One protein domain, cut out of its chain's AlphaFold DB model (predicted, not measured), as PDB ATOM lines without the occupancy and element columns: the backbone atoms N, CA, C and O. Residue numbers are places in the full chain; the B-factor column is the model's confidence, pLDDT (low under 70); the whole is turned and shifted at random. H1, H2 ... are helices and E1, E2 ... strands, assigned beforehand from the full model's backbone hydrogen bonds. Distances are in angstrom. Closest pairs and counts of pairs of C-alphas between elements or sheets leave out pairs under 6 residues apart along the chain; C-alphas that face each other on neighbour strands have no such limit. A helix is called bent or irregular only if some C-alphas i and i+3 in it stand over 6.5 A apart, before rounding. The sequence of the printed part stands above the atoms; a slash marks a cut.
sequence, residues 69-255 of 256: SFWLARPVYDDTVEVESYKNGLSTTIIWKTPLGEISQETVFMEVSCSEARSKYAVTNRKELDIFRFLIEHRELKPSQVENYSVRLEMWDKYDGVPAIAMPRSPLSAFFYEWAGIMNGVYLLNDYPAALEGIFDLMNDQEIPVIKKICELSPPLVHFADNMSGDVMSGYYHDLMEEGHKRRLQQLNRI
ATOM      1  N   SER A  69     162.226 180.568 283.190       80.06
ATOM      2  CA  SER A  69     162.578 179.999 284.502       80.06
ATOM      3  C   SER A  69     163.908 180.513 285.070       80.06
ATOM      4  O   SER A  69     164.197 180.303 286.246       80.06
ATOM      5  N   PHE A  70     164.723 181.178 284.253       88.12
ATOM      6  CA  PHE A  70     166.023 181.719 284.644       88.12
ATOM      7  C   PHE A  70     165.964 183.199 285.050       88.12
ATOM      8  O   PHE A  70     166.707 183.611 285.934       88.12
ATOM      9  N   TRP A  71     165.092 184.014 284.447       91.19
ATOM     10  CA  TRP A  71     165.101 185.472 284.633       91.19
ATOM     11  C   TRP A  71     164.182 185.921 285.771       91.19
ATOM     12  O   TRP A  71     162.985 185.641 285.767       91.19
ATOM     13  N   LEU A  72     164.723 186.692 286.720       91.75
ATOM     14  CA  LEU A  72     163.995 187.105 287.929       91.75
ATOM     15  C   LEU A  72     163.258 188.442 287.822       91.75
ATOM     16  O   LEU A  72     162.686 188.922 288.802       91.75
ATOM     17  N   ALA A  73     163.267 189.059 286.645       93.31
ATOM     18  CA  ALA A  73     162.625 190.339 286.401       93.31
ATOM     19  C   ALA A  73     161.788 190.281 285.128       93.31
ATOM     20  O   ALA A  73     162.212 189.728 284.116       93.31
ATOM     21  N   ARG A  74     160.617 190.914 285.170       93.12
ATOM     22  CA  ARG A  74     159.799 191.177 283.984       93.12
ATOM     23  C   ARG A  74     159.477 192.668 283.886       93.12
ATOM     24  O   ARG A  74     159.148 193.275 284.912       93.12
ATOM     25  N   PRO A  75     159.533 193.261 282.686       95.50
ATOM     26  CA  PRO A  75     159.099 194.632 282.486       95.50
ATOM     27  C   PRO A  75     157.572 194.726 282.540       95.50
ATOM     28  O   PRO A  75     156.856 193.857 282.036       95.50
ATOM     29  N   VAL A  76     157.076 195.793 283.154       97.06
ATOM     30  CA  VAL A  76     155.673 196.209 283.130       97.06
ATOM     31  C   VAL A  76     155.651 197.667 282.723       97.06
ATOM     32  O   VAL A  76     156.324 198.477 283.350       97.06
ATOM     33  N   TYR A  77     154.902 197.982 281.676       97.94
ATOM     34  CA  TYR A  77     154.722 199.352 281.216       97.94
ATOM     35  C   TYR A  77     153.374 199.891 281.696       97.94
ATOM     36  O   TYR A  77     152.451 199.104 281.940       97.94
ATOM     37  N   ASP A  78     153.278 201.206 281.868       97.94
ATOM     38  CA  ASP A  78     152.002 201.864 282.149       97.94
ATOM     39  C   ASP A  78     151.116 201.982 280.892       97.94
ATOM     40  O   ASP A  78     151.427 201.450 279.826       97.94
ATOM     41  N   ASP A  79     149.969 202.649 281.024       97.75
ATOM     42  CA  ASP A  79     148.970 202.783 279.961       97.75
ATOM     43  C   ASP A  79     149.383 203.729 278.820       97.75
ATOM     44  O   ASP A  79     148.677 203.817 277.812       97.75
ATOM     45  N   THR A  80     150.527 204.408 278.936       98.25
ATOM     46  CA  THR A  80     151.066 205.277 277.882       98.25
ATOM     47  C   THR A  80     151.886 204.520 276.840       98.25
ATOM     48  O   THR A  80     152.220 205.084 275.794       98.25
ATOM     49  N   VAL A  81     152.199 203.247 277.099       98.56
ATOM     50  CA  VAL A  81     153.006 202.399 276.221       98.56
ATOM     51  C   VAL A  81     152.192 201.193 275.770       98.56
ATOM     52  O   VAL A  81     151.790 200.347 276.567       98.56
ATOM     53  N   GLU A  82     152.024 201.057 274.460       98.44
ATOM     54  CA  GLU A  82     151.451 199.856 273.856       98.44
ATOM     55  C   GLU A  82     152.575 198.948 273.346       98.44
ATOM     56  O   GLU A  82     153.493 199.401 272.655       98.44
ATOM     57  N   VAL A  83     152.508 197.659 273.691       98.12
ATOM     58  CA  VAL A  83     153.477 196.644 273.259       98.12
ATOM     59  C   VAL A  83     152.776 195.611 272.395       98.12
ATOM     60  O   VAL A  83     151.871 194.913 272.852       98.12
ATOM     61  N   GLU A  84     153.239 195.472 271.161       98.06
ATOM     62  CA  GLU A  84     152.738 194.482 270.214       98.06
ATOM     63  C   GLU A  84     153.840 193.485 269.860       98.06
ATOM     64  O   GLU A  84     155.007 193.854 269.721       98.06
ATOM     65  N   SER A  85     153.469 192.216 269.689       97.31
ATOM     66  CA  SER A  85     154.386 191.155 269.279       97.31
ATOM     67  C   SER A  85     153.794 190.371 268.117       97.31
ATOM     68  O   SER A  85     152.678 189.857 268.205       97.31
ATOM     69  N   TYR A  86     154.572 190.231 267.050       96.44
ATOM     70  CA  TYR A  86     154.180 189.556 265.819       96.44
ATOM     71  C   TYR A  86     155.165 188.440 265.508       96.44
ATOM     72  O   TYR A  86     156.373 188.653 265.543       96.44
ATOM     73  N   LYS A  87     154.654 187.259 265.154       96.69
ATOM     74  CA  LYS A  87     155.478 186.152 264.666       96.69
ATOM     75  C   LYS A  87     155.215 185.925 263.182       96.69
ATOM     76  O   LYS A  87     154.073 185.691 262.792       96.69
ATOM     77  N   ASN A  88     156.269 185.965 262.373       95.62
ATOM     78  CA  ASN A  88     156.229 185.685 260.941       95.62
ATOM     79  C   ASN A  88     157.291 184.634 260.592       95.62
ATOM     80  O   ASN A  88     158.475 184.939 260.456       95.62
ATOM     81  N   GLY A  89     156.868 183.374 260.475       95.44
ATOM     82  CA  GLY A  89     157.786 182.251 260.293       95.44
ATOM     83  C   GLY A  89     158.727 182.092 261.490       95.44
ATOM     84  O   GLY A  89     158.273 181.860 262.613       95.44
ATOM     85  N   LEU A  90     160.033 182.210 261.232       95.12
ATOM     86  CA  LEU A  90     161.089 182.149 262.249       95.12
ATOM     87  C   LEU A  90     161.388 183.509 262.891       95.12
ATOM     88  O   LEU A  90     162.136 183.556 263.864       95.12
ATOM     89  N   SER A  91     160.818 184.594 262.364       97.50
ATOM     90  CA  SER A  91     161.029 185.942 262.883       97.50
ATOM     91  C   SER A  91     159.966 186.317 263.911       97.50
ATOM     92  O   SER A  91     158.775 186.054 263.716       97.50
ATOM     93  N   THR A  92     160.391 186.993 264.971       97.75
ATOM     94  CA  THR A  92     159.530 187.636 265.963       97.75
ATOM     95  C   THR A  92     159.863 189.123 266.000       97.75
ATOM     96  O   THR A  92     161.010 189.504 266.218       97.75
ATOM     97  N   THR A  93     158.861 189.975 265.809       98.38
ATOM     98  CA  THR A  93     158.989 191.433 265.896       98.38
ATOM     99  C   THR A  93     158.247 191.927 267.125       98.38
ATOM    100  O   THR A  93     157.079 191.584 267.307       98.38
ATOM    101  N   ILE A  94     158.895 192.766 267.932       98.31
ATOM    102  CA  ILE A  94     158.250 193.483 269.039       98.31
ATOM    103  C   ILE A  94     158.255 194.972 268.707       98.31
ATOM    104  O   ILE A  94     159.290 195.512 268.309       98.31
ATOM    105  N   ILE A  95     157.104 195.621 268.861       98.69
ATOM    106  CA  ILE A  95     156.910 197.052 268.626       98.69
ATOM    107  C   ILE A  95     156.461 197.697 269.934       98.69
ATOM    108  O   ILE A  95     155.497 197.243 270.548       98.69
ATOM    109  N   TRP A  96     157.144 198.770 270.327       98.75
ATOM    110  CA  TRP A  96     156.731 199.650 271.414       98.75
ATOM    111  C   TRP A  96     156.232 200.956 270.822       98.75
ATOM    112  O   TRP A  96     156.989 201.656 270.144       98.75
ATOM    113  N   LYS A  97     154.970 201.287 271.085       98.69
ATOM    114  CA  LYS A  97     154.349 202.542 270.666       98.69
ATOM    115  C   LYS A  97     154.226 203.461 271.871       98.69
ATOM    116  O   LYS A  97     153.716 203.063 272.914       98.69
ATOM    117  N   THR A  98     154.694 204.689 271.701       98.56
ATOM    118  CA  THR A  98     154.681 205.741 272.721       98.56
ATOM    119  C   THR A  98     154.131 207.035 272.113       98.56
ATOM    120  O   THR A  98     154.104 207.175 270.883       98.56
ATOM    121  N   PRO A  99     153.782 208.046 272.925       98.38
ATOM    122  CA  PRO A  99     153.416 209.369 272.417       98.38
ATOM    123  C   PRO A  99     154.528 210.066 271.612       98.38
ATOM    124  O   PRO A  99     154.237 210.952 270.810       98.38
ATOM    125  N   LEU A 100     155.796 209.680 271.808       98.00
ATOM    126  CA  LEU A 100     156.946 210.238 271.085       98.00
ATOM    127  C   LEU A 100     157.215 209.539 269.740       98.00
ATOM    128  O   LEU A 100     158.001 210.033 268.925       98.00
ATOM    129  N   GLY A 101     156.562 208.404 269.493       98.38
ATOM    130  CA  GLY A 101     156.754 207.567 268.315       98.38
ATOM    131  C   GLY A 101     156.898 206.091 268.672       98.38
ATOM    132  O   GLY A 101     156.617 205.669 269.794       98.38
ATOM    133  N   GLU A 102     157.351 205.306 267.700       98.44
ATOM    134  CA  GLU A 102     157.524 203.863 267.833       98.44
ATOM    135  C   GLU A 102     158.984 203.442 267.650       98.44
ATOM    136  O   GLU A 102     159.714 204.012 266.836       98.44
ATOM    137  N   ILE A 103     159.387 202.415 268.397       98.75
ATOM    138  CA  ILE A 103     160.626 201.663 268.184       98.75
ATOM    139  C   ILE A 103     160.291 200.180 268.081       98.75
ATOM    140  O   ILE A 103     159.282 199.717 268.614       98.75
ATOM    141  N   SER A 104     161.122 199.418 267.377       98.50
ATOM    142  CA  SER A 104     160.887 197.985 267.211       98.50
ATOM    143  C   SER A 104     162.169 197.192 267.082       98.50
ATOM    144  O   SER A 104     163.126 197.633 266.446       98.50
ATOM    145  N   GLN A 105     162.143 195.988 267.639       98.19
ATOM    146  CA  GLN A 105     163.194 194.994 267.476       98.19
ATOM    147  C   GLN A 105     162.682 193.799 266.682       98.19
ATOM    148  O   GLN A 105     161.481 193.517 266.663       98.19
ATOM    149  N   GLU A 106     163.609 193.068 266.080       98.12
ATOM    150  CA  GLU A 106     163.329 191.793 265.436       98.12
ATOM    151  C   GLU A 106     164.367 190.754 265.862       98.12
ATOM    152  O   GLU A 106     165.577 191.008 265.844       98.12
ATOM    153  N   THR A 107     163.876 189.576 266.240       97.38
ATOM    154  CA  THR A 107     164.680 188.371 266.422       97.38
ATOM    155  C   THR A 107     164.314 187.330 265.375       97.38
ATOM    156  O   THR A 107     163.182 187.276 264.901       97.38
ATOM    157  N   VAL A 108     165.278 186.489 265.014       96.94
ATOM    158  CA  VAL A 108     165.101 185.363 264.097       96.94
ATOM    159  C   VAL A 108     165.622 184.108 264.776       96.94
ATOM    160  O   VAL A 108     166.758 184.079 265.259       96.94
ATOM    161  N   PHE A 109     164.798 183.063 264.810       94.94
ATOM    162  CA  PHE A 109     165.242 181.746 265.235       94.94
ATOM    163  C   PHE A 109     166.178 181.145 264.183       94.94
ATOM    164  O   PHE A 109     165.812 180.966 263.022       94.94
ATOM    165  N   MET A 110     167.393 180.822 264.608       93.94
ATOM    166  CA  MET A 110     168.439 180.229 263.789       93.94
ATOM    167  C   MET A 110     168.423 178.717 263.999       93.94
ATOM    168  O   MET A 110     168.945 178.222 264.995       93.94
ATOM    169  N   GLU A 111     167.850 177.970 263.057       90.81
ATOM    170  CA  GLU A 111     167.666 176.513 263.186       90.81
ATOM    171  C   GLU A 111     168.989 175.760 263.394       90.81
ATOM    172  O   GLU A 111     169.054 174.824 264.185       90.81
ATOM    173  N   VAL A 112     170.070 176.209 262.744       88.38
ATOM    174  CA  VAL A 112     171.393 175.566 262.828       88.38
ATOM    175  C   VAL A 112     171.987 175.640 264.237       88.38
ATOM    176  O   VAL A 112     172.574 174.667 264.703       88.38
ATOM    177  N   SER A 113     171.852 176.779 264.918       89.25
ATOM    178  CA  SER A 113     172.366 176.975 266.281       89.25
ATOM    179  C   SER A 113     171.306 176.767 267.362       89.25
ATOM    180  O   SER A 113     171.633 176.798 268.544       89.25
ATOM    181  N   CYS A 114     170.042 176.571 266.968       90.31
ATOM    182  CA  CYS A 114     168.880 176.500 267.852       90.31
ATOM    183  C   CYS A 114     168.794 177.676 268.836       90.31
ATOM    184  O   CYS A 114     168.470 177.505 270.010       90.31
ATOM    185  N   SER A 115     169.091 178.880 268.344       89.06
ATOM    186  CA  SER A 115     169.165 180.110 269.137       89.06
ATOM    187  C   SER A 115     168.448 181.271 268.451       89.06
ATOM    188  O   SER A 115     168.219 181.240 267.246       89.06
ATOM    189  N   GLU A 116     168.156 182.341 269.187       91.44
ATOM    190  CA  GLU A 116     167.584 183.567 268.621       91.44
ATOM    191  C   GLU A 116     168.663 184.623 268.358       91.44
ATOM    192  O   GLU A 116     169.371 185.065 269.270       91.44
ATOM    193  N   ALA A 117     168.773 185.057 267.105       93.94
ATOM    194  CA  ALA A 117     169.639 186.157 266.701       93.94
ATOM    195  C   ALA A 117     168.826 187.449 266.566       93.94
ATOM    196  O   ALA A 117     167.710 187.425 266.058       93.94
ATOM    197  N   ARG A 118     169.385 188.587 266.987       95.25
ATOM    198  CA  ARG A 118     168.772 189.902 266.743       95.25
ATOM    199  C   ARG A 118     169.093 190.316 265.307       95.25
ATOM    200  O   ARG A 118     170.260 190.545 264.993       95.25
ATOM    201  N   SER A 119     168.081 190.403 264.448       96.06
ATOM    202  CA  SER A 119     168.208 190.922 263.077       96.06
ATOM    203  C   SER A 119     168.014 192.438 263.020       96.06
ATOM    204  O   SER A 119     168.571 193.095 262.140       96.06
ATOM    205  N   LYS A 120     167.280 193.008 263.985       97.75
ATOM    206  CA  LYS A 120     167.084 194.451 264.148       97.75
ATOM    207  C   LYS A 120     167.062 194.832 265.628       97.75
ATOM    208  O   LYS A 120     166.322 194.240 266.410       97.75
ATOM    209  N   TYR A 121     167.818 195.869 265.976       98.56
ATOM    210  CA  TYR A 121     167.794 196.502 267.296       98.56
ATOM    211  C   TYR A 121     166.808 197.675 267.326       98.56
ATOM    212  O   TYR A 121     166.616 198.347 266.312       98.56
ATOM    213  N   ALA A 122     166.197 197.916 268.487       98.56
ATOM    214  CA  ALA A 122     165.188 198.960 268.669       98.56
ATOM    215  C   ALA A 122     165.774 200.376 268.738       98.56
ATOM    216  O   ALA A 122     165.063 201.336 268.450       98.56
ATOM    217  N   VAL A 123     167.048 200.503 269.125       98.69
ATOM    218  CA  VAL A 123     167.708 201.791 269.352       98.69
ATOM    219  C   VAL A 123     168.980 201.889 268.516       98.69
ATOM    220  O   VAL A 123     170.019 201.327 268.848       98.69
ATOM    221  N   THR A 124     168.909 202.621 267.412       98.50
ATOM    222  CA  THR A 124     170.006 202.752 266.440       98.50
ATOM    223  C   THR A 124     170.445 204.196 266.221       98.50
ATOM    224  O   THR A 124     171.520 204.443 265.682       98.50
ATOM    225  N   ASN A 125     169.628 205.162 266.637       98.38
ATOM    226  CA  ASN A 125     169.872 206.584 266.427       98.38
ATOM    227  C   ASN A 125     169.296 207.434 267.568       98.38
ATOM    228  O   ASN A 125     168.616 206.938 268.466       98.38
ATOM    229  N   ARG A 126     169.553 208.746 267.514       97.75
ATOM    230  CA  ARG A 126     169.155 209.683 268.568       97.75
ATOM    231  C   ARG A 126     167.648 209.737 268.823       97.75
ATOM    232  O   ARG A 126     167.237 209.756 269.976       97.75
ATOM    233  N   LYS A 127     166.829 209.761 267.770       98.44
ATOM    234  CA  LYS A 127     165.368 209.838 267.921       98.44
ATOM    235  C   LYS A 127     164.839 208.603 268.652       98.44
ATOM    236  O   LYS A 127     163.996 208.719 269.533       98.44
ATOM    237  N   GLU A 128     165.351 207.431 268.293       98.75
ATOM    238  CA  GLU A 128     164.988 206.170 268.944       98.75
ATOM    239  C   GLU A 128     165.502 206.103 270.387       98.75
ATOM    240  O   GLU A 128     164.816 205.554 271.241       98.75
ATOM    241  N   LEU A 129     166.654 206.715 270.687       98.69
ATOM    242  CA  LEU A 129     167.161 206.846 272.056       98.69
ATOM    243  C   LEU A 129     166.233 207.702 272.934       98.69
ATOM    244  O   LEU A 129     165.994 207.350 274.086       98.69
ATOM    245  N   ASP A 130     165.675 208.791 272.396       98.62
ATOM    246  CA  ASP A 130     164.713 209.621 273.131       98.62
ATOM    247  C   ASP A 130     163.393 208.854 273.393       98.62
ATOM    248  O   ASP A 130     162.832 208.948 274.485       98.62
ATOM    249  N   ILE A 131     162.932 208.027 272.440       98.75
ATOM    250  CA  ILE A 131     161.780 207.123 272.646       98.75
ATOM    251  C   ILE A 131     162.114 206.040 273.682       98.75
ATOM    252  O   ILE A 131     161.299 205.742 274.553       98.75
ATOM    253  N   PHE A 132     163.317 205.465 273.625       98.69
ATOM    254  CA  PHE A 132     163.776 204.474 274.595       98.69
ATOM    255  C   PHE A 132     163.831 205.049 276.009       98.69
ATOM    256  O   PHE A 132     163.381 204.398 276.947       98.69
ATOM    257  N   ARG A 133     164.304 206.285 276.175       98.69
ATOM    258  CA  ARG A 133     164.268 206.965 277.470       98.69
ATOM    259  C   ARG A 133     162.846 207.052 278.021       98.69
ATOM    260  O   ARG A 133     162.637 206.651 279.161       98.69
ATOM    261  N   PHE A 134     161.892 207.518 277.212       98.69
ATOM    262  CA  PHE A 134     160.480 207.560 277.607       98.69
ATOM    263  C   PHE A 134     159.990 206.167 278.015       98.69
ATOM    264  O   PHE A 134     159.371 205.998 279.060       98.69
ATOM    265  N   LEU A 135     160.337 205.143 277.233       98.38
ATOM    266  CA  LEU A 135     159.984 203.763 277.541       98.38
ATOM    267  C   LEU A 135     160.518 203.319 278.912       98.38
ATOM    268  O   LEU A 135     159.793 202.662 279.648       98.38
ATOM    269  N   ILE A 136     161.761 203.670 279.264       98.50
ATOM    270  CA  ILE A 136     162.333 203.360 280.580       98.50
ATOM    271  C   ILE A 136     161.630 204.148 281.688       98.50
ATOM    272  O   ILE A 136     161.292 203.554 282.704       98.50
ATOM    273  N   GLU A 137     161.368 205.442 281.499       98.50
ATOM    274  CA  GLU A 137     160.663 206.291 282.478       98.50
ATOM    275  C   GLU A 137     159.251 205.762 282.802       98.50
ATOM    276  O   GLU A 137     158.799 205.875 283.940       98.50
ATOM    277  N   HIS A 138     158.602 205.116 281.831       98.44
ATOM    278  CA  HIS A 138     157.252 204.548 281.928       98.44
ATOM    279  C   HIS A 138     157.238 203.018 282.120       98.44
ATOM    280  O   HIS A 138     156.246 202.338 281.838       98.44
ATOM    281  N   ARG A 139     158.353 202.454 282.605       98.00
ATOM    282  CA  ARG A 139     158.517 201.025 282.896       98.00
ATOM    283  C   ARG A 139     158.836 200.798 284.363       98.00
ATOM    284  O   ARG A 139     159.675 201.464 284.953       98.00
ATOM    285  N   GLU A 140     158.276 199.734 284.917       97.12
ATOM    286  CA  GLU A 140     158.716 199.143 286.174       97.12
ATOM    287  C   GLU A 140     159.240 197.724 285.933       97.12
ATOM    288  O   GLU A 140     158.640 196.944 285.190       97.12
ATOM    289  N   LEU A 141     160.333 197.344 286.601       95.81
ATOM    290  CA  LEU A 141     160.721 195.937 286.693       95.81
ATOM    291  C   LEU A 141     160.031 195.305 287.902       95.81
ATOM    292  O   LEU A 141     160.193 195.737 289.045       95.81
ATOM    293  N   LYS A 142     159.248 194.255 287.650       94.94
ATOM    294  CA  LYS A 142     158.624 193.447 288.699       94.94
ATOM    295  C   LYS A 142     159.398 192.143 288.878       94.94
ATOM    296  O   LYS A 142     159.780 191.548 287.866       94.94
ATOM    297  N   PRO A 143     159.578 191.661 290.122       93.19
ATOM    298  CA  PRO A 143     160.056 190.306 290.353       93.19
ATOM    299  C   PRO A 143     159.211 189.284 289.580       93.19
ATOM    300  O   PRO A 143     157.990 189.433 289.452       93.19
ATOM    301  N   SER A 144     159.864 188.259 289.047       89.12
ATOM    302  CA  SER A 144     159.235 187.148 288.334       89.12
ATOM    303  C   SER A 144     159.930 185.843 288.707       89.12
ATOM    304  O   SER A 144     161.104 185.858 289.055       89.12
ATOM    305  N   GLN A 145     159.203 184.724 288.662       80.06
ATOM    306  CA  GLN A 145     159.725 183.377 288.948       80.06
ATOM    307  C   GLN A 145     160.327 183.180 290.351       80.06
ATOM    308  O   GLN A 145     161.011 182.191 290.606       80.06
ATOM    309  N   VAL A 146     160.053 184.092 291.284       80.38
ATOM    310  CA  VAL A 146     160.592 184.043 292.650       80.38
ATOM    311  C   VAL A 146     159.742 183.167 293.569       80.38
ATOM    312  O   VAL A 146     160.273 182.531 294.472       80.38
ATOM    313  N   GLU A 147     158.428 183.095 293.344       79.44
ATOM    314  CA  GLU A 147     157.484 182.425 294.245       79.44
ATOM    315  C   GLU A 147     157.649 180.900 294.258       79.44
ATOM    316  O   GLU A 147     157.467 180.269 295.296       79.44
ATOM    317  N   ASN A 148     158.028 180.307 293.123       83.19
ATOM    318  CA  ASN A 148     158.173 178.855 292.979       83.19
ATOM    319  C   ASN A 148     159.606 178.362 293.221       83.19
ATOM    320  O   ASN A 148     159.855 177.159 293.140       83.19
ATOM    321  N   TYR A 149     160.554 179.260 293.510       89.06
ATOM    322  CA  TYR A 149     161.967 178.897 293.581       89.06
ATOM    323  C   TYR A 149     162.257 177.864 294.673       89.06
ATOM    324  O   TYR A 149     162.966 176.901 294.404       89.06
ATOM    325  N   SER A 150     161.673 177.992 295.869       88.38
ATOM    326  CA  SER A 150     161.903 177.027 296.958       88.38
ATOM    327  C   SER A 150     161.411 175.621 296.603       88.38
ATOM    328  O   SER A 150     162.115 174.645 296.834       88.38
ATOM    329  N   VAL A 151     160.242 175.518 295.962       89.31
ATOM    330  CA  VAL A 151     159.696 174.234 295.482       89.31
ATOM    331  C   VAL A 151     160.600 173.636 294.403       89.31
ATOM    332  O   VAL A 151     160.880 172.438 294.395       89.31
ATOM    333  N   ARG A 152     161.098 174.482 293.497       90.69
ATOM    334  CA  ARG A 152     162.041 174.075 292.457       90.69
ATOM    335  C   ARG A 152     163.367 173.607 293.061       90.69
ATOM    336  O   ARG A 152     163.882 172.572 292.656       90.69
ATOM    337  N   LEU A 153     163.881 174.295 294.077       91.62
ATOM    338  CA  LEU A 153     165.097 173.912 294.793       91.62
ATOM    339  C   LEU A 153     164.962 172.533 295.456       91.62
ATOM    340  O   LEU A 153     165.877 171.723 295.335       91.62
ATOM    341  N   GLU A 154     163.817 172.221 296.074       92.56
ATOM    342  CA  GLU A 154     163.534 170.885 296.633       92.56
ATOM    343  C   GLU A 154     163.500 169.781 295.566       92.56
ATOM    344  O   GLU A 154     163.894 168.643 295.819       92.56
ATOM    345  N   MET A 155     163.022 170.086 294.357       92.38
ATOM    346  CA  MET A 155     163.081 169.139 293.246       92.38
ATOM    347  C   MET A 155     164.525 168.903 292.801       92.38
ATOM    348  O   MET A 155     164.933 167.754 292.658       92.38
ATOM    349  N   TRP A 156     165.299 169.974 292.619       94.56
ATOM    350  CA  TRP A 156     166.689 169.912 292.161       94.56
ATOM    351  C   TRP A 156     167.629 169.267 293.185       94.56
ATOM    352  O   TRP A 156     168.594 168.612 292.796       94.56
ATOM    353  N   ASP A 157     167.311 169.372 294.478       93.00
ATOM    354  CA  ASP A 157     168.002 168.679 295.571       93.00
ATOM    355  C   ASP A 157     168.072 167.162 295.347       93.00
ATOM    356  O   ASP A 157     169.114 166.545 295.559       93.00
ATOM    357  N   LYS A 158     167.001 166.565 294.809       94.00
ATOM    358  CA  LYS A 158     166.931 165.123 294.507       94.00
ATOM    359  C   LYS A 158     167.923 164.683 293.427       94.00
ATOM    360  O   LYS A 158     168.251 163.502 293.358       94.00
ATOM    361  N   TYR A 159     168.384 165.623 292.606       95.19
ATOM    362  CA  TYR A 159     169.342 165.415 291.519       95.19
ATOM    363  C   TYR A 159     170.703 166.044 291.828       95.19
ATOM    364  O   TYR A 159     171.540 166.148 290.936       95.19
ATOM    365  N   ASP A 160     170.923 166.466 293.080       94.31
ATOM    366  CA  ASP A 160     172.172 167.079 293.528       94.31
ATOM    367  C   ASP A 160     172.587 168.287 292.657       94.31
ATOM    368  O   ASP A 160     173.750 168.472 292.301       94.31
ATOM    369  N   GLY A 161     171.594 169.105 292.289       94.94
ATOM    370  CA  GLY A 161     171.756 170.311 291.479       94.94
ATOM    371  C   GLY A 161     171.312 171.590 292.194       94.94
ATOM    372  O   GLY A 161     170.772 171.564 293.303       94.94
ATOM    373  N   VAL A 162     171.520 172.729 291.529       94.12
ATOM    374  CA  VAL A 162     171.040 174.051 291.974       94.12
ATOM    375  C   VAL A 162     170.332 174.739 290.810       94.12
ATOM    376  O   VAL A 162     170.984 174.979 289.800       94.12
ATOM    377  N   PRO A 163     169.040 175.102 290.915       92.62
ATOM    378  CA  PRO A 163     168.372 175.825 289.845       92.62
ATOM    379  C   PRO A 163     168.984 177.221 289.739       92.62
ATOM    380  O   PRO A 163     168.821 178.046 290.646       92.62
ATOM    381  N   ALA A 164     169.704 177.485 288.648       91.94
ATOM    382  CA  ALA A 164     170.244 178.809 288.396       91.94
ATOM    383  C   ALA A 164     169.109 179.810 288.155       91.94
ATOM    384  O   ALA A 164     168.137 179.537 287.447       91.94
ATOM    385  N   ILE A 165     169.275 180.987 288.746       92.00
ATOM    386  CA  ILE A 165     168.414 182.149 288.564       92.00
ATOM    387  C   ILE A 165     169.288 183.378 288.362       92.00
ATOM    388  O   ILE A 165     170.382 183.473 288.924       92.00
ATOM    389  N   ALA A 166     168.806 184.313 287.559       92.38
ATOM    390  CA  ALA A 166     169.575 185.447 287.098       92.38
ATOM    391  C   ALA A 166     168.888 186.772 287.379       92.38
ATOM    392  O   ALA A 166     167.689 186.969 287.150       92.38
ATOM    393  N   MET A 167     169.721 187.707 287.815       92.38
ATOM    394  CA  MET A 167     169.399 189.122 287.813       92.38
ATOM    395  C   MET A 167     169.147 189.617 286.383       92.38
ATOM    396  O   MET A 167     169.756 189.097 285.440       92.38
ATOM    397  N   PRO A 168     168.316 190.660 286.200       92.44
ATOM    398  CA  PRO A 168     168.368 191.442 284.972       92.44
ATOM    399  C   PRO A 168     169.802 191.924 284.707       92.44
ATOM    400  O   PRO A 168     170.575 192.207 285.633       92.44
ATOM    401  N   ARG A 169     170.157 192.021 283.426       95.19
ATOM    402  CA  ARG A 169     171.440 192.587 282.998       95.19
ATOM    403  C   ARG A 169     171.618 193.991 283.558       95.19
ATOM    404  O   ARG A 169     170.660 194.748 283.660       95.19
ATOM    405  N   SER A 170     172.853 194.325 283.908       95.50
ATOM    406  CA  SER A 170     173.259 195.695 284.216       95.50
ATOM    407  C   SER A 170     172.944 196.631 283.050       95.50
ATOM    408  O   SER A 170     172.891 196.175 281.902       95.50
ATOM    409  N   PRO A 171     172.748 197.937 283.302       96.75
ATOM    410  CA  PRO A 171     172.233 198.848 282.287       96.75
ATOM    411  C   PRO A 171     173.019 198.857 280.973       96.75
ATOM    412  O   PRO A 171     172.415 198.740 279.908       96.75
ATOM    413  N   LEU A 172     174.356 198.905 281.033       96.94
ATOM    414  CA  LEU A 172     175.195 198.878 279.831       96.94
ATOM    415  C   LEU A 172     175.046 197.558 279.059       96.94
ATOM    416  O   LEU A 172     174.913 197.558 277.835       96.94
ATOM    417  N   SER A 173     175.036 196.433 279.774       96.56
ATOM    418  CA  SER A 173     174.878 195.107 279.179       96.56
ATOM    419  C   SER A 173     173.501 194.937 278.532       96.56
ATOM    420  O   SER A 173     173.405 194.542 277.368       96.56
ATOM    421  N   ALA A 174     172.435 195.307 279.243       96.75
ATOM    422  CA  ALA A 174     171.079 195.320 278.709       96.75
ATOM    423  C   ALA A 174     171.005 196.206 277.458       96.75
ATOM    424  O   ALA A 174     170.499 195.784 276.418       96.75
ATOM    425  N   PHE A 175     171.572 197.412 277.509       97.75
ATOM    426  CA  PHE A 175     171.574 198.326 276.374       97.75
ATOM    427  C   PHE A 175     172.273 197.731 275.145       97.75
ATOM    428  O   PHE A 175     171.709 197.755 274.050       97.75
ATOM    429  N   PHE A 176     173.449 197.121 275.305       97.06
ATOM    430  CA  PHE A 176     174.173 196.516 274.184       97.06
ATOM    431  C   PHE A 176     173.518 195.243 273.643       97.06
ATOM    432  O   PHE A 176     173.483 195.071 272.427       97.06
ATOM    433  N   TYR A 177     173.004 194.348 274.487       94.94
ATOM    434  CA  TYR A 177     172.535 193.029 274.031       94.94
ATOM    435  C   TYR A 177     171.030 192.942 273.755       94.94
ATOM    436  O   TYR A 177     170.581 192.029 273.053       94.94
ATOM    437  N   GLU A 178     170.245 193.870 274.297       95.25
ATOM    438  CA  GLU A 178     168.785 193.860 274.177       95.25
ATOM    439  C   GLU A 178     168.278 195.030 273.332       95.25
ATOM    440  O   GLU A 178     167.374 194.834 272.528       95.25
ATOM    441  N   TRP A 179     168.882 196.219 273.438       98.19
ATOM    442  CA  TRP A 179     168.276 197.435 272.876       98.19
ATOM    443  C   TRP A 179     168.957 197.977 271.628       98.19
ATOM    444  O   TRP A 179     168.265 198.292 270.659       98.19
ATOM    445  N   ALA A 180     170.285 198.091 271.634       98.25
ATOM    446  CA  ALA A 180     171.019 198.844 270.618       98.25
ATOM    447  C   ALA A 180     171.958 197.996 269.753       98.25
ATOM    448  O   ALA A 180     172.259 198.361 268.612       98.25
ATOM    449  N   GLY A 181     172.430 196.862 270.267       96.81
ATOM    450  CA  GLY A 181     173.575 196.179 269.678       96.81
ATOM    451  C   GLY A 181     174.873 196.906 270.022       96.81
ATOM    452  O   GLY A 181     174.887 198.105 270.296       96.81
ATOM    453  N   ILE A 182     175.995 196.189 269.967       95.62
ATOM    454  CA  ILE A 182     177.306 196.745 270.339       95.62
ATOM    455  C   ILE A 182     177.667 197.960 269.473       95.62
ATOM    456  O   ILE A 182     178.047 198.997 270.004       95.62
ATOM    457  N   MET A 183     177.526 197.861 268.145       96.00
ATOM    458  CA  MET A 183     177.949 198.940 267.242       96.00
ATOM    459  C   MET A 183     177.160 200.232 267.469       96.00
ATOM    460  O   MET A 183     177.766 201.270 267.722       96.00
ATOM    461  N   ASN A 184     175.823 200.183 267.410       98.06
ATOM    462  CA  ASN A 184     175.021 201.391 267.630       98.06
ATOM    463  C   ASN A 184     175.167 201.880 269.071       98.06
ATOM    464  O   ASN A 184     175.254 203.082 269.293       98.06
ATOM    465  N   GLY A 185     175.241 200.958 270.036       97.38
ATOM    466  CA  GLY A 185     175.423 201.285 271.442       97.38
ATOM    467  C   GLY A 185     176.694 202.095 271.693       97.38
ATOM    468  O   GLY A 185     176.629 203.109 272.378       97.38
ATOM    469  N   VAL A 186     177.823 201.710 271.088       96.44
ATOM    470  CA  VAL A 186     179.090 202.452 271.196       96.44
ATOM    471  C   VAL A 186     178.992 203.842 270.564       96.44
ATOM    472  O   VAL A 186     179.412 204.812 271.192       96.44
ATOM    473  N   TYR A 187     178.406 203.974 269.367       97.75
ATOM    474  CA  TYR A 187     178.224 205.294 268.745       97.75
ATOM    475  C   TYR A 187     177.318 206.201 269.585       97.75
ATOM    476  O   TYR A 187     177.666 207.346 269.848       97.75
ATOM    477  N   LEU A 188     176.191 205.680 270.076       98.50
ATOM    478  CA  LEU A 188     175.269 206.437 270.923       98.50
ATOM    479  C   LEU A 188     175.907 206.839 272.257       98.50
ATOM    480  O   LEU A 188     175.672 207.951 272.721       98.50
ATOM    481  N   LEU A 189     176.722 205.964 272.851       96.88
ATOM    482  CA  LEU A 189     177.445 206.246 274.090       96.88
ATOM    483  C   LEU A 189     178.493 207.343 273.902       96.88
ATOM    484  O   LEU A 189     178.621 208.212 274.759       96.88
ATOM    485  N   ASN A 190     179.197 207.341 272.772       96.31
ATOM    486  CA  ASN A 190     180.172 208.377 272.448       96.31
ATOM    487  C   ASN A 190     179.508 209.725 272.121       96.31
ATOM    488  O   ASN A 190     179.976 210.774 272.562       96.31
ATOM    489  N   ASP A 191     178.417 209.703 271.356       98.38
ATOM    490  CA  ASP A 191     177.785 210.921 270.846       98.38
ATOM    491  C   ASP A 191     176.837 211.564 271.872       98.38
ATOM    492  O   ASP A 191     176.649 212.785 271.872       98.38
ATOM    493  N   TYR A 192     176.239 210.761 272.763       98.06
ATOM    494  CA  TYR A 192     175.236 211.197 273.741       98.06
ATOM    495  C   TYR A 192     175.438 210.600 275.155       98.06
ATOM    496  O   TYR A 192     174.468 210.110 275.745       98.06
ATOM    497  N   PRO A 193     176.641 210.682 275.756       96.62
ATOM    498  CA  PRO A 193     176.963 210.004 277.019       96.62
ATOM    499  C   PRO A 193     176.029 210.400 278.169       96.62
ATOM    500  O   PRO A 193     175.406 209.540 278.781       96.62
ATOM    501  N   ALA A 194     175.810 211.702 278.380       96.00
ATOM    502  CA  ALA A 194     174.943 212.196 279.454       96.00
ATOM    503  C   ALA A 194     173.473 211.752 279.313       96.00
ATOM    504  O   ALA A 194     172.753 211.637 280.304       96.00
ATOM    505  N   ALA A 195     172.999 211.513 278.083       96.44
ATOM    506  CA  ALA A 195     171.647 210.999 277.872       96.44
ATOM    507  C   ALA A 195     171.543 209.531 278.306       96.44
ATOM    508  O   ALA A 195     170.544 209.151 278.912       96.44
ATOM    509  N   LEU A 196     172.571 208.727 278.024       97.81
ATOM    510  CA  LEU A 196     172.623 207.318 278.406       97.81
ATOM    511  C   LEU A 196     172.886 207.118 279.895       97.81
ATOM    512  O   LEU A 196     172.237 206.264 280.486       97.81
ATOM    513  N   GLU A 197     173.741 207.931 280.515       96.19
ATOM    514  CA  GLU A 197     173.953 207.912 281.970       96.19
ATOM    515  C   GLU A 197     172.629 208.077 282.725       96.19
ATOM    516  O   GLU A 197     172.280 207.232 283.547       96.19
ATOM    517  N   GLY A 198     171.820 209.079 282.358       96.56
ATOM    518  CA  GLY A 198     170.507 209.277 282.977       96.56
ATOM    519  C   GLY A 198     169.545 208.102 282.761       96.56
ATOM    520  O   GLY A 198     168.755 207.782 283.645       96.56
ATOM    521  N   ILE A 199     169.619 207.421 281.613       98.31
ATOM    522  CA  ILE A 199     168.829 206.204 281.368       98.31
ATOM    523  C   ILE A 199     169.344 205.044 282.228       98.31
ATOM    524  O   ILE A 199     168.547 204.290 282.784       98.31
ATOM    525  N   PHE A 200     170.661 204.891 282.364       97.88
ATOM    526  CA  PHE A 200     171.265 203.827 283.160       97.88
ATOM    527  C   PHE A 200     170.971 203.980 284.649       97.88
ATOM    528  O   PHE A 200     170.722 202.976 285.316       97.88
ATOM    529  N   ASP A 201     170.918 205.209 285.155       95.94
ATOM    530  CA  ASP A 201     170.472 205.490 286.519       95.94
ATOM    531  C   ASP A 201     169.023 205.035 286.737       95.94
ATOM    532  O   ASP A 201     168.754 204.277 287.670       95.94
ATOM    533  N   LEU A 202     168.108 205.369 285.817       97.00
ATOM    534  CA  LEU A 202     166.719 204.891 285.876       97.00
ATOM    535  C   LEU A 202     166.629 203.358 285.844       97.00
ATOM    536  O   LEU A 202     165.844 202.758 286.578       97.00
ATOM    537  N   MET A 203     167.431 202.705 284.999       97.31
ATOM    538  CA  MET A 203     167.464 201.242 284.921       97.31
ATOM    539  C   MET A 203     167.968 200.615 286.225       97.31
ATOM    540  O   MET A 203     167.358 199.659 286.697       97.31
ATOM    541  N   ASN A 204     169.023 201.172 286.829       95.12
ATOM    542  CA  ASN A 204     169.530 200.726 288.129       95.12
ATOM    543  C   ASN A 204     168.458 200.843 289.225       95.12
ATOM    544  O   ASN A 204     168.270 199.907 290.005       95.12
ATOM    545  N   ASP A 205     167.732 201.962 289.275       94.69
ATOM    546  CA  ASP A 205     166.691 202.188 290.282       94.69
ATOM    547  C   ASP A 205     165.536 201.185 290.156       94.69
ATOM    548  O   ASP A 205     165.001 200.700 291.159       94.69
ATOM    549  N   GLN A 206     165.182 200.800 288.927       95.56
ATOM    550  CA  GLN A 206     164.126 199.815 288.677       95.56
ATOM    551  C   GLN A 206     164.475 198.404 289.163       95.56
ATOM    552  O   GLN A 206     163.571 197.605 289.402       95.56
ATOM    553  N   GLU A 207     165.752 198.074 289.351       93.94
ATOM    554  CA  GLU A 207     166.168 196.753 289.839       93.94
ATOM    555  C   GLU A 207     165.995 196.578 291.347       93.94
ATOM    556  O   GLU A 207     165.887 195.447 291.825       93.94
ATOM    557  N   ILE A 208     165.932 197.673 292.109       93.31
ATOM    558  CA  ILE A 208     165.805 197.667 293.574       93.31
ATOM    559  C   ILE A 208     164.707 196.706 294.082       93.31
ATOM    560  O   ILE A 208     165.008 195.889 294.961       93.31
ATOM    561  N   PRO A 209     163.453 196.732 293.577       93.88
ATOM    562  CA  PRO A 209     162.420 195.791 294.016       93.88
ATOM    563  C   PRO A 209     162.759 194.322 293.716       93.88
ATOM    564  O   PRO A 209     162.384 193.445 294.496       93.88
ATOM    565  N   VAL A 210     163.482 194.046 292.627       93.94
ATOM    566  CA  VAL A 210     163.928 192.694 292.255       93.94
ATOM    567  C   VAL A 210     165.000 192.209 293.224       93.94
ATOM    568  O   VAL A 210     164.851 191.134 293.804       93.94
ATOM    569  N   ILE A 211     166.021 193.030 293.490       93.44
ATOM    570  CA  ILE A 211     167.096 192.698 294.438       93.44
ATOM    571  C   ILE A 211     166.519 192.452 295.826       93.44
ATOM    572  O   ILE A 211     166.845 191.448 296.454       93.44
ATOM    573  N   LYS A 212     165.609 193.319 296.289       92.62
ATOM    574  CA  LYS A 212     164.931 193.128 297.574       92.62
ATOM    575  C   LYS A 212     164.250 191.761 297.636       92.62
ATOM    576  O   LYS A 212     164.381 191.065 298.640       92.62
ATOM    577  N   LYS A 213     163.555 191.363 296.569       92.31
ATOM    578  CA  LYS A 213     162.840 190.088 296.550       92.31
ATOM    579  C   LYS A 213     163.778 188.881 296.546       92.31
ATOM    580  O   LYS A 213     163.487 187.880 297.192       92.31
ATOM    581  N   ILE A 214     164.918 188.996 295.876       91.75
ATOM    582  CA  ILE A 214     165.978 187.983 295.899       91.75
ATOM    583  C   ILE A 214     166.596 187.885 297.289       91.75
ATOM    584  O   ILE A 214     166.838 186.781 297.766       91.75
ATOM    585  N   CYS A 215     166.774 189.019 297.972       91.50
ATOM    586  CA  CYS A 215     167.238 189.029 299.352       91.50
ATOM    587  C   CYS A 215     166.295 188.271 300.283       91.50
ATOM    588  O   CYS A 215     166.738 187.436 301.064       91.50
ATOM    589  N   GLU A 216     164.989 188.510 300.156       90.69
ATOM    590  CA  GLU A 216     163.965 187.769 300.903       90.69
ATOM    591  C   GLU A 216     163.979 186.265 300.593       90.69
ATOM    592  O   GLU A 216     163.723 185.461 301.484       90.69
ATOM    593  N   LEU A 217     164.255 185.890 299.341       89.44
ATOM    594  CA  LEU A 217     164.317 184.496 298.905       89.44
ATOM    595  C   LEU A 217     165.583 183.778 299.399       89.44
ATOM    596  O   LEU A 217     165.532 182.578 299.648       89.44
ATOM    597  N   SER A 218     166.695 184.510 299.534       90.25
ATOM    598  CA  SER A 218     167.999 183.995 299.975       90.25
ATOM    599  C   SER A 218     168.450 182.733 299.212       90.25
ATOM    600  O   SER A 218     168.724 181.701 299.831       90.25
ATOM    601  N   PRO A 219     168.488 182.759 297.863       91.00
ATOM    602  CA  PRO A 219     168.942 181.605 297.097       91.00
ATOM    603  C   PRO A 219     170.436 181.338 297.354       91.00
ATOM    604  O   PRO A 219     171.187 182.285 297.585       91.00
ATOM    605  N   PRO A 220     170.900 180.080 297.248       91.12
ATOM    606  CA  PRO A 220     172.309 179.750 297.464       91.12
ATOM    607  C   PRO A 220     173.238 180.409 296.436       91.12
ATOM    608  O   PRO A 220     174.407 180.621 296.724       91.12
ATOM    609  N   LEU A 221     172.734 180.712 295.232       92.06
ATOM    610  CA  LEU A 221     173.478 181.378 294.166       92.06
ATOM    611  C   LEU A 221     172.572 182.323 293.379       92.06
ATOM    612  O   LEU A 221     171.406 182.019 293.123       92.06
ATOM    613  N   VAL A 222     173.151 183.435 292.924       92.44
ATOM    614  CA  VAL A 222     172.511 184.398 292.021       92.44
ATOM    615  C   VAL A 222     173.446 184.664 290.852       92.44
ATOM    616  O   VAL A 222     174.602 185.039 291.042       92.44
ATOM    617  N   HIS A 223     172.946 184.485 289.633       92.56
ATOM    618  CA  HIS A 223     173.722 184.674 288.419       92.56
ATOM    619  C   HIS A 223     173.638 186.128 287.918       92.56
ATOM    620  O   HIS A 223     172.555 186.711 287.819       92.56
ATOM    621  N   PHE A 224     174.785 186.707 287.554       93.50
ATOM    622  CA  PHE A 224     174.887 188.010 286.891       93.50
ATOM    623  C   PHE A 224     175.061 187.773 285.387       93.50
ATOM    624  O   PHE A 224     176.172 187.573 284.901       93.50
ATOM    625  N   ALA A 225     173.952 187.748 284.643       91.19
ATOM    626  CA  ALA A 225     173.926 187.323 283.238       91.19
ATOM    627  C   ALA A 225     174.335 188.440 282.254       91.19
ATOM    628  O   ALA A 225     173.721 188.624 281.198       91.19
ATOM    629  N   ASP A 226     175.369 189.206 282.608       93.38
ATOM    630  CA  ASP A 226     175.804 190.401 281.883       93.38
ATOM    631  C   ASP A 226     176.490 190.103 280.546       93.38
ATOM    632  O   ASP A 226     176.732 191.029 279.772       93.38
ATOM    633  N   ASN A 227     176.801 188.836 280.255       88.06
ATOM    634  CA  ASN A 227     177.483 188.420 279.026       88.06
ATOM    635  C   ASN A 227     178.718 189.287 278.726       88.06
ATOM    636  O   ASN A 227     178.962 189.669 277.583       88.06
ATOM    637  N   MET A 228     179.475 189.643 279.767       84.56
ATOM    638  CA  MET A 228     180.608 190.548 279.623       84.56
ATOM    639  C   MET A 228     181.680 189.918 278.732       84.56
ATOM    640  O   MET A 228     182.123 188.799 278.976       84.56
ATOM    641  N   SER A 229     182.131 190.671 277.730       85.88
ATOM    642  CA  SER A 229     183.328 190.344 276.959       85.88
ATOM    643  C   SER A 229     184.400 191.399 277.188       85.88
ATOM    644  O   SER A 229     184.128 192.601 277.097       85.88
ATOM    645  N   GLY A 230     185.629 190.936 277.428       88.19
ATOM    646  CA  GLY A 230     186.797 191.797 277.566       88.19
ATOM    647  C   GLY A 230     187.076 192.645 276.319       88.19
ATOM    648  O   GLY A 230     187.622 193.740 276.442       88.19
ATOM    649  N   ASP A 231     186.628 192.192 275.145       87.94
ATOM    650  CA  ASP A 231     186.853 192.876 273.866       87.94
ATOM    651  C   ASP A 231     185.995 194.138 273.701       87.94
ATOM    652  O   ASP A 231     186.325 195.017 272.908       87.94
ATOM    653  N   VAL A 232     184.879 194.223 274.431       87.00
ATOM    654  CA  VAL A 232     183.874 195.283 274.254       87.00
ATOM    655  C   VAL A 232     183.654 196.076 275.536       87.00
ATOM    656  O   VAL A 232     183.572 197.299 275.494       87.00
ATOM    657  N   MET A 233     183.556 195.396 276.679       90.00
ATOM    658  CA  MET A 233     183.098 196.008 277.931       90.00
ATOM    659  C   MET A 233     184.236 196.550 278.804       90.00
ATOM    660  O   MET A 233     183.986 197.426 279.626       90.00
ATOM    661  N   SER A 234     185.483 196.082 278.635       91.00
ATOM    662  CA  SER A 234     186.593 196.460 279.535       91.00
ATOM    663  C   SER A 234     186.808 197.968 279.625       91.00
ATOM    664  O   SER A 234     187.029 198.490 280.713       91.00
ATOM    665  N   GLY A 235     186.711 198.672 278.493       92.12
ATOM    666  CA  GLY A 235     186.918 200.123 278.434       92.12
ATOM    667  C   GLY A 235     185.837 200.942 279.143       92.12
ATOM    668  O   GLY A 235     186.067 202.107 279.430       92.12
ATOM    669  N   TYR A 236     184.688 200.334 279.441       93.50
ATOM    670  CA  TYR A 236     183.542 200.993 280.068       93.50
ATOM    671  C   TYR A 236     183.281 200.512 281.497       93.50
ATOM    672  O   TYR A 236     182.448 201.088 282.192       93.50
ATOM    673  N   TYR A 237     183.949 199.441 281.940       94.62
ATOM    674  CA  TYR A 237     183.591 198.756 283.179       94.62
ATOM    675  C   TYR A 237     183.673 199.678 284.398       94.62
ATOM    676  O   TYR A 237     182.703 199.774 285.148       94.62
ATOM    677  N   HIS A 238     184.802 200.367 284.575       94.75
ATOM    678  CA  HIS A 238     185.033 201.232 285.735       94.75
ATOM    679  C   HIS A 238     184.004 202.364 285.829       94.75
ATOM    680  O   HIS A 238     183.453 202.602 286.901       94.75
ATOM    681  N   ASP A 239     183.687 202.998 284.700       93.81
ATOM    682  CA  ASP A 239     182.841 204.191 284.686       93.81
ATOM    683  C   ASP A 239     181.341 203.860 284.695       93.81
ATOM    684  O   ASP A 239     180.553 204.584 285.300       93.81
ATOM    685  N   LEU A 240     180.925 202.761 284.049       94.50
ATOM    686  CA  LEU A 240     179.505 202.488 283.778       94.50
ATOM    687  C   LEU A 240     178.953 201.221 284.440       94.50
ATOM    688  O   LEU A 240     177.735 201.040 284.467       94.50
ATOM    689  N   MET A 241     179.799 200.328 284.965       94.62
ATOM    690  CA  MET A 241     179.348 199.029 285.491       94.62
ATOM    691  C   MET A 241     179.793 198.753 286.927       94.62
ATOM    692  O   MET A 241     179.036 198.159 287.695       94.62
ATOM    693  N   GLU A 242     181.005 199.162 287.305       95.00
ATOM    694  CA  GLU A 242     181.644 198.768 288.563       95.00
ATOM    695  C   GLU A 242     180.803 199.150 289.786       95.00
ATOM    696  O   GLU A 242     180.511 198.300 290.628       95.00
ATOM    697  N   GLU A 243     180.361 200.405 289.874       94.00
ATOM    698  CA  GLU A 243     179.559 200.864 291.010       94.00
ATOM    699  C   GLU A 243     178.187 200.179 291.064       94.00
ATOM    700  O   GLU A 243     177.716 199.821 292.144       94.00
ATOM    701  N   GLY A 244     177.568 199.908 289.910       92.56
ATOM    702  CA  GLY A 244     176.336 199.118 289.828       92.56
ATOM    703  C   GLY A 244     176.528 197.697 290.367       92.56
ATOM    704  O   GLY A 244     175.760 197.243 291.219       92.56
ATOM    705  N   HIS A 245     177.599 197.016 289.950       94.06
ATOM    706  CA  HIS A 245     177.952 195.689 290.459       94.06
ATOM    707  C   HIS A 245     178.248 195.699 291.958       94.06
ATOM    708  O   HIS A 245     177.717 194.857 292.682       94.06
ATOM    709  N   LYS A 246     179.030 196.666 292.453       94.31
ATOM    710  CA  LYS A 246     179.301 196.813 293.891       94.31
ATOM    711  C   LYS A 246     178.015 196.998 294.686       94.31
ATOM    712  O   LYS A 246     177.854 196.332 295.704       94.31
ATOM    713  N   ARG A 247     177.085 197.846 294.228       91.75
ATOM    714  CA  ARG A 247     175.784 198.040 294.894       91.75
ATOM    715  C   ARG A 247     174.988 196.738 294.964       91.75
ATOM    716  O   ARG A 247     174.539 196.375 296.050       91.75
ATOM    717  N   ARG A 248     174.874 196.014 293.844       92.62
ATOM    718  CA  ARG A 248     174.198 194.707 293.791       92.62
ATOM    719  C   ARG A 248     174.841 193.707 294.760       92.62
ATOM    720  O   ARG A 248     174.146 193.136 295.592       92.62
ATOM    721  N   LEU A 249     176.166 193.553 294.715       92.50
ATOM    722  CA  LEU A 249     176.913 192.649 295.599       92.50
ATOM    723  C   LEU A 249     176.771 193.029 297.076       92.50
ATOM    724  O   LEU A 249     176.545 192.166 297.913       92.50
ATOM    725  N   GLN A 250     176.848 194.316 297.417       91.56
ATOM    726  CA  GLN A 250     176.664 194.785 298.794       91.56
ATOM    727  C   GLN A 250     175.263 194.494 299.332       91.56
ATOM    728  O   GLN A 250     175.112 194.268 300.530       91.56
ATOM    729  N   GLN A 251     174.234 194.544 298.484       89.00
ATOM    730  CA  GLN A 251     172.869 194.204 298.878       89.00
ATOM    731  C   GLN A 251     172.703 192.692 299.051       89.00
ATOM    732  O   GLN A 251     172.141 192.273 300.060       89.00
ATOM    733  N   LEU A 252     173.250 191.892 298.132       88.38
ATOM    734  CA  LEU A 252     173.184 190.430 298.191       88.38
ATOM    735  C   LEU A 252     174.012 189.853 299.356       88.38
ATOM    736  O   LEU A 252     173.516 189.031 300.113       88.38
ATOM    737  N   ASN A 253     175.218 190.358 299.614       81.94
ATOM    738  CA  ASN A 253     176.071 189.860 300.704       81.94
ATOM    739  C   ASN A 253     175.540 190.198 302.112       81.94
ATOM    740  O   ASN A 253     176.051 189.692 303.104       81.94
ATOM    741  N   ARG A 254     174.521 191.061 302.243       75.31
ATOM    742  CA  ARG A 254     173.846 191.292 303.538       75.31
ATOM    743  C   ARG A 254     172.956 190.123 303.959       75.31
ATOM    744  O   ARG A 254     172.492 190.118 305.096       75.31
ATOM    745  N   ILE A 255     172.690 189.189 303.049       62.12
ATOM    746  CA  ILE A 255     171.836 188.024 303.276       62.12
ATOM    747  C   ILE A 255     172.596 186.901 304.015       62.12
ATOM    748  O   ILE A 255     171.952 186.055 304.633       62.12
TER     749      ILE A 255
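Overview. This is residues 69 to 255 of the 256 residues of an uncharacterized protein of Spirochaetes bacterium (UniProt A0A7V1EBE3). What does the model look like? A strongly twisted four-strand wall, E2 to E5, stands at one end with H1 across one face, and the long bent helix H4 runs from H1 to the small two-strand pair E1 and E6. H3a sits in the middle, H5 runs beside H4, and H2 lies farthest out. What are the counts? The 187 printed residues hold five named helices and six named strands, in the order E1 E2 E3 E4 E5 H1 E6 H2 H3 H4 H5; both sheets, E2 E3 E4 E5 and E1 E6, are antiparallel. The class is mixed, and the whole is compact, with a radius of gyration of the C-alphas of 17.5 A and spans of 50 by 41 by 38 A.

Arrangement. How do the strands pair? E1, residues 73 to 77, is the antiparallel neighbour of E6, residues 139 to 143, with N 74 and O 142 within hydrogen-bond range at 2.9 A. E2, residues 82 to 88, E3, residues 91 to 98, E4, residues 101 to 110, and E5, residues 115 to 120, form a meander, each strand the antiparallel neighbour of the one before. Its three hairpins have N 84 and O 95 at 2.9 A, N 94 and O 105 at 3.0 A, and N 108 and O 117 at 2.8 A within that range. Which helices are on the meander's sheet? H1, residues 126 to 137, makes two layers with it, a helix on one face of a sheet, at a height of 8.7 A over E3 and E4; it runs across the strands, at 81 degrees to E3 on the local plane, and its closest C-alphas to E4 are Glu 128 and Ile 103, 6.3 A apart. H3, residues 171 to 191, was assigned as one helix by its hydrogen bonds but is bent, with C-alphas 179 and 182 9.4 A apart. Its arm H3a, residues 171 to 179, only grazes the sheet with residues 177 to 179, and H3a and H3b, residues 182 to 191, touch only at the corner, and only just, with 3 pairs of C-alphas within 8 A, the closest Phe 176 and Ile 182 at 5.0 A. Which helix is the hub? H4, residues 193 to 217, touches most other helices; assigned as one helix by its hydrogen bonds, it is bent, with C-alphas 206 and 209 6.9 A apart. Its arm H4a, residues 193 to 206, touches H1 at a shallow tilt of 22 degrees, the same way, with residues 199 to 203 alone, the closest C-alphas being Arg 133 and Ile 199 at 6.0 A; it touches H3a about perpendicular at 84 degrees, closest at Pro 171 and Phe 200, 5.1 A. Its arm H4b, residues 209 to 217, comes closest to E6 at the C-alphas of Val 210 and Pro 143, 4.9 A. What of the other helices? H5, residues 234 to 255, is irregular, with C-alphas 235 and 238 7.6 A apart, and touches H4b with residues 248 to 255 alone, closest at Cys 215 and Ile 255, 6.1 A. H2, residues 149 to 157, touches no helix. Every O i to N i+4 pair is within hydrogen-bond range in H1, H2, H3a, H3b, H4a and H4b, and 11 of 18 are in H5.

Along the chain. Where do the strands run? E1 begins at C-alpha 73, (162.625, 190.339, 286.401). E2 is 19.8 A from first to last C-alpha, E3 23.0 A and E4 30.1 A. Where do the helices run? H1 spans 16.6 A and H4a 20.1 A, while H5 spans 29.2 A and ends at C-alpha 255, (171.836, 188.024, 303.276).

Size, cuts and confidence. How large is it, and is it cut? The two C-alphas farthest apart are Lys 158 and Asp 191, 52.7 A, and the printed part has no cut. Which links are long, and where is confidence low? H2 to H3 and H4 to H5 are long links, and residue 255 alone is under 70, with a mean pLDDT of the printed part of 94.1.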